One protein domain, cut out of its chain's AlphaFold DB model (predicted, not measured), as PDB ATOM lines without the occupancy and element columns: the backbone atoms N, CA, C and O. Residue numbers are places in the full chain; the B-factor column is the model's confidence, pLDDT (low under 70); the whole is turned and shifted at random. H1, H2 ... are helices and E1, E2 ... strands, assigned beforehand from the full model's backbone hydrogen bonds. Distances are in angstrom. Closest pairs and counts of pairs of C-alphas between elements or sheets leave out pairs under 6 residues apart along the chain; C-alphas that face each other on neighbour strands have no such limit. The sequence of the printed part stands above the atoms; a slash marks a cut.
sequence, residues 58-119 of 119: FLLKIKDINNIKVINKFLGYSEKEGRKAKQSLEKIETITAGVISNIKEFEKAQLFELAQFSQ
ATOM      1  N   PHE A  58      16.596   5.806   5.596       89.44
ATOM      2  CA  PHE A  58      16.185   5.369   4.272       89.44
ATOM      3  C   PHE A  58      17.302   4.520   3.697       89.44
ATOM      4  O   PHE A  58      18.461   4.931   3.705       89.44
ATOM      5  N   LEU A  59      16.947   3.339   3.211       89.50
ATOM      6  CA  LEU A  59      17.878   2.459   2.540       89.50
ATOM      7  C   LEU A  59      17.422   2.252   1.103       89.50
ATOM      8  O   LEU A  59      16.375   1.652   0.852       89.50
ATOM      9  N   LEU A  60      18.215   2.794   0.184       87.94
ATOM     10  CA  LEU A  60      18.066   2.598  -1.250       87.94
ATOM     11  C   LEU A  60      18.839   1.341  -1.676       87.94
ATOM     12  O   LEU A  60      19.336   0.576  -0.846       87.94
ATOM     13  N   LYS A  61      18.960   1.123  -2.986       84.19
ATOM     14  CA  LYS A  61      19.783   0.046  -3.531       84.19
ATOM     15  C   LYS A  61      21.228   0.161  -3.039       84.19
ATOM     16  O   LYS A  61      21.918   1.132  -3.333       84.19
ATOM     17  N   ILE A  62      21.688  -0.876  -2.351       83.62
ATOM     18  CA  ILE A  62      23.072  -1.027  -1.892       83.62
ATOM     19  C   ILE A  62      23.741  -2.201  -2.599       83.62
ATOM     20  O   ILE A  62      23.069  -3.090  -3.120       83.62
ATOM     21  N   LYS A  63      25.075  -2.229  -2.599       81.06
ATOM     22  CA  LYS A  63      25.839  -3.359  -3.150       81.06
ATOM     23  C   LYS A  63      25.870  -4.554  -2.194       81.06
ATOM     24  O   LYS A  63      25.708  -5.688  -2.632       81.06
ATOM     25  N   ASP A  64      26.033  -4.311  -0.893       81.12
ATOM     26  CA  ASP A  64      26.211  -5.367   0.114       81.12
ATOM     27  C   ASP A  64      24.880  -5.863   0.722       81.12
ATOM     28  O   ASP A  64      24.664  -5.875   1.933       81.12
ATOM     29  N   ILE A  65      23.947  -6.289  -0.138       84.00
ATOM     30  CA  ILE A  65      22.613  -6.781   0.272       84.00
ATOM     31  C   ILE A  65      22.705  -8.079   1.105       84.00
ATOM     32  O   ILE A  65      21.790  -8.435   1.851       84.00
ATOM     33  N   ASN A  66      23.819  -8.810   1.009       85.38
ATOM     34  CA  ASN A  66      24.012 -10.068   1.731       85.38
ATOM     35  C   ASN A  66      24.343  -9.869   3.218       85.38
ATOM     36  O   ASN A  66      24.187 -10.807   4.006       85.38
ATOM     37  N   ASN A  67      24.730  -8.662   3.628       87.12
ATOM     38  CA  ASN A  67      25.095  -8.356   5.003       87.12
ATOM     39  C   ASN A  67      23.876  -7.983   5.865       87.12
ATOM     40  O   ASN A  67      23.717  -6.860   6.350       87.12
ATOM     41  N   ILE A  68      23.005  -8.971   6.089       88.12
ATOM     42  CA  ILE A  68      21.736  -8.808   6.824       88.12
ATOM     43  C   ILE A  68      21.957  -8.234   8.231       88.12
ATOM     44  O   ILE A  68      21.133  -7.468   8.722       88.12
ATOM     45  N   LYS A  69      23.074  -8.572   8.887       88.19
ATOM     46  CA  LYS A  69      23.392  -8.062  10.229       88.19
ATOM     47  C   LYS A  69      23.538  -6.541  10.237       88.19
ATOM     48  O   LYS A  69      22.986  -5.890  11.120       88.19
ATOM     49  N   VAL A  70      24.246  -5.986   9.256       87.25
ATOM     50  CA  VAL A  70      24.457  -4.538   9.133       87.25
ATOM     51  C   VAL A  70      23.154  -3.829   8.753       87.25
ATOM     52  O   VAL A  70      22.812  -2.827   9.376       87.25
ATOM     53  N   ILE A  71      22.371  -4.400   7.831       89.81
ATOM     54  CA  ILE A  71      21.041  -3.882   7.460       89.81
ATOM     55  C   ILE A  71      20.117  -3.825   8.684       89.81
ATOM     56  O   ILE A  71      19.489  -2.801   8.948       89.81
ATOM     57  N   ASN A  72      20.065  -4.909   9.464       90.19
ATOM     58  CA  ASN A  72      19.239  -4.984  10.665       90.19
ATOM     59  C   ASN A  72      19.631  -3.949  11.701       90.19
ATOM     60  O   ASN A  72      18.761  -3.297  12.271       90.19
ATOM     61  N   LYS A  73      20.935  -3.792  11.925       88.00
ATOM     62  CA  LYS A  73      21.464  -2.803  12.857       88.00
ATOM     63  C   LYS A  73      21.056  -1.387  12.445       88.00
ATOM     64  O   LYS A  73      20.525  -0.652  13.266       88.00
ATOM     65  N   PHE A  74      21.230  -1.051  11.168       89.12
ATOM     66  CA  PHE A  74      20.930   0.278  10.636       89.12
ATOM     67  C   PHE A  74      19.433   0.620  10.632       89.12
ATOM     68  O   PHE A  74      19.053   1.759  10.896       89.12
ATOM     69  N   LEU A  75      18.575  -0.361  10.340       89.81
ATOM     70  CA  LEU A  75      17.121  -0.173  10.298       89.81
ATOM     71  C   LEU A  75      16.427  -0.439  11.646       89.81
ATOM     72  O   LEU A  75      15.234  -0.170  11.777       89.81
ATOM     73  N   GLY A  76      17.138  -0.967  12.646       88.06
ATOM     74  CA  GLY A  76      16.552  -1.381  13.926       88.06
ATOM     75  C   GLY A  76      15.611  -2.586  13.793       88.06
ATOM     76  O   GLY A  76      14.572  -2.649  14.453       88.06
ATOM     77  N   TYR A  77      15.932  -3.519  12.897       91.50
ATOM     78  CA  TYR A  77      15.114  -4.690  12.577       91.50
ATOM     79  C   TYR A  77      15.595  -5.960  13.296       91.50
ATOM     80  O   TYR A  77      16.778  -6.155  13.564       91.50
ATOM     81  N   SER A  78      14.658  -6.865  13.561       89.38
ATOM     82  CA  SER A  78      14.905  -8.240  14.010       89.38
ATOM     83  C   SER A  78      15.436  -9.133  12.879       89.38
ATOM     84  O   SER A  78      15.332  -8.804  11.698       89.38
ATOM     85  N   GLU A  79      15.944 -10.329  13.203       87.12
ATOM     86  CA  GLU A  79      16.418 -11.284  12.184       87.12
ATOM     87  C   GLU A  79      15.346 -11.656  11.147       87.12
ATOM     88  O   GLU A  79      15.646 -11.768   9.955       87.12
ATOM     89  N   LYS A  80      14.092 -11.824  11.585       88.81
ATOM     90  CA  LYS A  80      12.962 -12.135  10.699       88.81
ATOM     91  C   LYS A  80      12.693 -10.985   9.728       88.81
ATOM     92  O   LYS A  80      12.522 -11.220   8.533       88.81
ATOM     93  N   GLU A  81      12.677  -9.755  10.239       90.12
ATOM     94  CA  GLU A  81      12.492  -8.538   9.441       90.12
ATOM     95  C   GLU A  81      13.664  -8.324   8.474       90.12
ATOM     96  O   GLU A  81      13.443  -7.950   7.328       90.12
ATOM     97  N   GLY A  82      14.888  -8.677   8.870       87.88
ATOM     98  CA  GLY A  82      16.072  -8.619   8.012       87.88
ATOM     99  C   GLY A  82      16.007  -9.486   6.769       87.88
ATOM    100  O   GLY A  82      16.417  -9.064   5.689       87.88
ATOM    101  N   ARG A  83      15.438 -10.692   6.880       87.81
ATOM    102  CA  ARG A  83      15.217 -11.557   5.710       87.81
ATOM    103  C   ARG A  83      14.221 -10.931   4.733       87.81
ATOM    104  O   ARG A  83      14.463 -10.960   3.530       87.81
ATOM    105  N   LYS A  84      13.138 -10.331   5.248       89.94
ATOM    106  CA  LYS A  84      12.165  -9.580   4.435       89.94
ATOM    107  C   LYS A  84      12.827  -8.353   3.798       89.94
ATOM    108  O   LYS A  84      12.617  -8.104   2.620       89.94
ATOM    109  N   ALA A  85      13.681  -7.642   4.539       88.31
ATOM    110  CA  ALA A  85      14.387  -6.464   4.042       88.31
ATOM    111  C   ALA A  85      15.319  -6.832   2.887       88.31
ATOM    112  O   ALA A  85      15.268  -6.191   1.845       88.31
ATOM    113  N   LYS A  86      16.086  -7.921   3.022       87.94
ATOM    114  CA  LYS A  86      16.919  -8.457   1.939       87.94
ATOM    115  C   LYS A  86      16.103  -8.711   0.666       87.94
ATOM    116  O   LYS A  86      16.448  -8.193  -0.388       87.94
ATOM    117  N   GLN A  87      15.001  -9.454   0.782       87.12
ATOM    118  CA  GLN A  87      14.124  -9.770  -0.355       87.12
ATOM    119  C   GLN A  87      13.522  -8.517  -0.999       87.12
ATOM    120  O   GLN A  87      13.333  -8.468  -2.209       87.12
ATOM    121  N   SER A  88      13.192  -7.507  -0.195       88.00
ATOM    122  CA  SER A  88      12.700  -6.220  -0.684       88.00
ATOM    123  C   SER A  88      13.798  -5.417  -1.396       88.00
ATOM    124  O   SER A  88      13.527  -4.855  -2.451       88.00
ATOM    125  N   LEU A  89      15.036  -5.408  -0.885       86.62
ATOM    126  CA  LEU A  89      16.176  -4.732  -1.526       86.62
ATOM    127  C   LEU A  89      16.561  -5.382  -2.862       86.62
ATOM    128  O   LEU A  89      16.929  -4.679  -3.797       86.62
ATOM    129  N   GLU A  90      16.446  -6.709  -2.975       85.88
ATOM    130  CA  GLU A  90      16.684  -7.450  -4.226       85.88
ATOM    131  C   GLU A  90      15.714  -7.047  -5.346       85.88
ATOM    132  O   GLU A  90      16.067  -7.121  -6.520       85.88
ATOM    133  N   LYS A  91      14.510  -6.586  -4.988       83.94
ATOM    134  CA  LYS A  91      13.485  -6.122  -5.934       83.94
ATOM    135  C   LYS A  91      13.691  -4.681  -6.398       83.94
ATOM    136  O   LYS A  91      12.946  -4.227  -7.258       83.94
ATOM    137  N   ILE A  92      14.667  -3.953  -5.844       80.31
ATOM    138  CA  ILE A  92      14.959  -2.585  -6.279       80.31
ATOM    139  C   ILE A  92      15.666  -2.638  -7.638       80.31
ATOM    140  O   ILE A  92      16.885  -2.842  -7.758       80.31
ATOM    141  N   GLU A  93      14.881  -2.439  -8.690       68.12
ATOM    142  CA  GLU A  93      15.395  -2.220 -10.032       68.12
ATOM    143  C   GLU A  93      16.091  -0.857 -10.116       68.12
ATOM    144  O   GLU A  93      15.753   0.091  -9.421       68.12
ATOM    145  N   THR A  94      17.119  -0.752 -10.959       58.69
ATOM    146  CA  THR A  94      17.996   0.435 -11.027       58.69
ATOM    147  C   THR A  94      17.263   1.706 -11.495       58.69
ATOM    148  O   THR A  94      17.806   2.797 -11.369       58.69
ATOM    149  N   ILE A  95      16.051   1.565 -12.042       51.34
ATOM    150  CA  ILE A  95      15.287   2.630 -12.712       51.34
ATOM    151  C   ILE A  95      14.205   3.223 -11.790       51.34
ATOM    152  O   ILE A  95      13.810   4.373 -11.970       51.34
ATOM    153  N   THR A  96      13.750   2.484 -10.774       57.78
ATOM    154  CA  THR A  96      12.784   2.965  -9.778       57.78
ATOM    155  C   THR A  96      13.497   3.260  -8.463       57.78
ATOM    156  O   THR A  96      14.306   2.473  -7.972       57.78
ATOM    157  N   ALA A  97      13.206   4.416  -7.861       65.88
ATOM    158  CA  ALA A  97      13.721   4.767  -6.541       65.88
ATOM    159  C   ALA A  97      12.957   3.974  -5.465       65.88
ATOM    160  O   ALA A  97      12.100   4.496  -4.757       65.88
ATOM    161  N   GLY A  98      13.233   2.673  -5.397       74.44
ATOM    162  CA  GLY A  98      12.728   1.783  -4.365       74.44
ATOM    163  C   GLY A  98      13.465   2.005  -3.046       74.44
ATOM    164  O   GLY A  98      14.696   2.084  -3.023       74.44
ATOM    165  N   VAL A  99      12.719   2.118  -1.949       81.00
ATOM    166  CA  VAL A  99      13.266   2.423  -0.624       81.00
ATOM    167  C   VAL A  99      12.660   1.516   0.439       81.00
ATOM    168  O   VAL A  99      11.483   1.161   0.391       81.00
ATOM    169  N   ILE A 100      13.477   1.155   1.427       84.31
ATOM    170  CA  ILE A 100      13.025   0.580   2.695       84.31
ATOM    171  C   ILE A 100      13.351   1.567   3.811       84.31
ATOM    172  O   ILE A 100      14.405   2.204   3.798       84.31
ATOM    173  N   SER A 101      12.458   1.699   4.790       86.88
ATOM    174  CA  SER A 101      12.627   2.648   5.890       86.88
ATOM    175  C   SER A 101      12.167   2.091   7.237       86.88
ATOM    176  O   SER A 101      11.393   1.139   7.311       86.88
ATOM    177  N   ASN A 102      12.649   2.692   8.323       87.06
ATOM    178  CA  ASN A 102      12.203   2.437   9.695       87.06
ATOM    179  C   ASN A 102      11.100   3.409  10.177       87.06
ATOM    180  O   ASN A 102      10.788   3.439  11.367       87.06
ATOM    181  N   ILE A 103      10.513   4.195   9.273       88.06
ATOM    182  CA  ILE A 103       9.369   5.079   9.540       88.06
ATOM    183  C   ILE A 103       8.137   4.247   9.934       88.06
ATOM    184  O   ILE A 103       7.840   3.231   9.309       88.06
ATOM    185  N   LYS A 104       7.418   4.681  10.979       85.31
ATOM    186  CA  LYS A 104       6.307   3.926  11.596       85.31
ATOM    187  C   LYS A 104       5.079   3.813  10.696       85.31
ATOM    188  O   LYS A 104       4.297   2.881  10.846       85.31
ATOM    189  N   GLU A 105       4.909   4.779   9.809       85.12
ATOM    190  CA  GLU A 105       3.805   4.910   8.870       85.12
ATOM    191  C   GLU A 105       3.877   3.876   7.734       85.12
ATOM    192  O   GLU A 105       2.874   3.647   7.060       85.12
ATOM    193  N   PHE A 106       5.026   3.219   7.543       84.31
ATOM    194  CA  PHE A 106       5.205   2.150   6.562       84.31
ATOM    195  C   PHE A 106       5.341   0.788   7.245       84.31
ATOM    196  O   PHE A 106       5.838   0.680   8.370       84.31
ATOM    197  N   GLU A 107       4.949  -0.289   6.556       83.69
ATOM    198  CA  GLU A 107       5.272  -1.614   7.073       83.69
ATOM    199  C   GLU A 107       6.784  -1.830   7.056       83.69
ATOM    200  O   GLU A 107       7.477  -1.605   6.059       83.69
ATOM    201  N   LYS A 108       7.301  -2.375   8.155       86.62
ATOM    202  CA  LYS A 108       8.713  -2.728   8.238       86.62
ATOM    203  C   LYS A 108       9.117  -3.671   7.111       86.62
ATOM    204  O   LYS A 108       8.422  -4.650   6.794       86.62
ATOM    205  N   ALA A 109      10.295  -3.391   6.564       83.06
ATOM    206  CA  ALA A 109      10.915  -4.130   5.479       83.06
ATOM    207  C   ALA A 109      10.065  -4.208   4.198       83.06
ATOM    208  O   ALA A 109      10.369  -5.020   3.321       83.06
ATOM    209  N   GLN A 110       9.003  -3.411   4.073       85.88
ATOM    210  CA  GLN A 110       8.259  -3.286   2.830       85.88
ATOM    211  C   GLN A 110       8.962  -2.279   1.923       85.88
ATOM    212  O   GLN A 110       9.387  -1.212   2.364       85.88
ATOM    213  N   LEU A 111       9.098  -2.657   0.656       85.00
ATOM    214  CA  LEU A 111       9.549  -1.758  -0.389       85.00
ATOM    215  C   LEU A 111       8.442  -0.743  -0.686       85.00
ATOM    216  O   LEU A 111       7.307  -1.147  -0.940       85.00
ATOM    217  N   PHE A 112       8.776   0.542  -0.694       84.44
ATOM    218  CA  PHE A 112       7.920   1.579  -1.263       84.44
ATOM    219  C   PHE A 112       8.656   2.304  -2.388       84.44
ATOM    220  O   PHE A 112       9.880   2.440  -2.369       84.44
ATOM    221  N   GLU A 113       7.900   2.739  -3.388       80.69
ATOM    222  CA  GLU A 113       8.435   3.437  -4.552       80.69
ATOM    223  C   GLU A 113       8.359   4.947  -4.338       80.69
ATOM    224  O   GLU A 113       7.308   5.496  -4.006       80.69
ATOM    225  N   LEU A 114       9.481   5.632  -4.547       76.19
ATOM    226  CA  LEU A 114       9.510   7.082  -4.667       76.19
ATOM    227  C   LEU A 114       9.208   7.454  -6.121       76.19
ATOM    228  O   LEU A 114      10.089   7.428  -6.982       76.19
ATOM    229  N   ALA A 115       7.952   7.797  -6.397       70.94
ATOM    230  CA  ALA A 115       7.569   8.357  -7.685       70.94
ATOM    231  C   ALA A 115       8.155   9.771  -7.830       70.94
ATOM    232  O   ALA A 115       7.905  10.644  -6.996       70.94
ATOM    233  N   GLN A 116       8.934  10.006  -8.885       65.94
ATOM    234  CA  GLN A 116       9.353  11.355  -9.266       65.94
ATOM    235  C   GLN A 116       8.299  11.963 -10.193       65.94
ATOM    236  O   GLN A 116       7.755  11.270 -11.054       65.94
ATOM    237  N   PHE A 117       8.017  13.259 -10.039       74.00
ATOM    238  CA  PHE A 117       7.289  13.988 -11.077       74.00
ATOM    239  C   PHE A 117       8.098  13.900 -12.372       74.00
ATOM    240  O   PHE A 117       9.304  14.149 -12.364       74.00
ATOM    241  N   SER A 118       7.445  13.533 -13.472       65.19
ATOM    242  CA  SER A 118       8.040  13.637 -14.801       65.19
ATOM    243  C   SER A 118       8.430  15.097 -15.046       65.19
ATOM    244  O   SER A 118       7.556  15.965 -14.982       65.19
ATOM    245  N   GLN A 119       9.724  15.356 -15.261       50.03
ATOM    246  CA  GLN A 119      10.193  16.624 -15.828       50.03
ATOM    247  C   GLN A 119       9.816  16.712 -17.304       50.03
ATOM    248  O   GLN A 119       9.866  15.658 -17.981       50.03
TER     249      GLN A 119
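This is residues 58 to 119 of the 119 residues of an uncharacterized protein of Bacteroidetes bacterium 4572_128 (UniProt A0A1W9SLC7). A small two-strand hairpin, E1 and E2, has the longer helix H2 packing on E1 with its residues 85 to 89, and a shorter helix, H1, is set about perpendicular to H2 near Gly 82. At the start of the printed part, residues 58 to 59 pair with residues 100 to 101 of E1, and beyond E2 the final residues, 115 to 119, run out to one end of the long axis. The 62 residues printed have two named helices and two named strands, in the order H1, H2, E1, E2, and the sheet, E1 - E2, is antiparallel. The class is mixed, helices and strands, with under half of the residues, 28, in named elements. The whole is compact, with a radius of gyration of the C-alphas of 11.5 A, and its outline is only just elongated, spanning 39 by 26 by 15 A.

Begin at Phe 58: residues 58 to 59 pair antiparallel with residues 100 to 101 of E1, residues 97 to 101. Go on to H1, residues 68 to 75, and H2, residues 79 to 90, which touch, with the C-alphas of Asn 72 and Gly 82 closest at 5.5 A. Their lines stand at 87 degrees, about perpendicular. In both helices every O i to N i+4 pair is within hydrogen-bond range. From H2, look across to E1: the closest C-alphas are those of Ala 85 and Ile 100, 7.3 A apart. E1 and E2, residues 112 to 114, form a hairpin of antiparallel neighbours, their directions at 131 degrees. Look there for N 99 and O 112 at 2.9 A and N 112 and O 99 at 3.0 A, within hydrogen-bond range. H1 and E2 are apart, and so are H2 and E2.

Find C-alpha 68 at (21.736, -8.808, 6.824); from there H1 runs 10.4 A to C-alpha 75. H2 begins at C-alpha 79, at (16.418, -11.284, 12.184), and runs 16.9 A to C-alpha 90. E1 spans 12.7 A from C-alpha 97 to C-alpha 101. E2, three residues, ends at C-alpha 114, at (9.510, 7.082, -4.667).

The two C-alphas farthest apart are those of Glu 79 and Gln 119, the chain's last residue, at 40.0 A. The printed part has no cut. The link from H1 to H2 is tight; those from H2 to E1 and from E1 to E2 are short. The mean pLDDT of the printed part is 82.3, and you will find values under 70 at residues 93 to 97, 116, and 118 to 119.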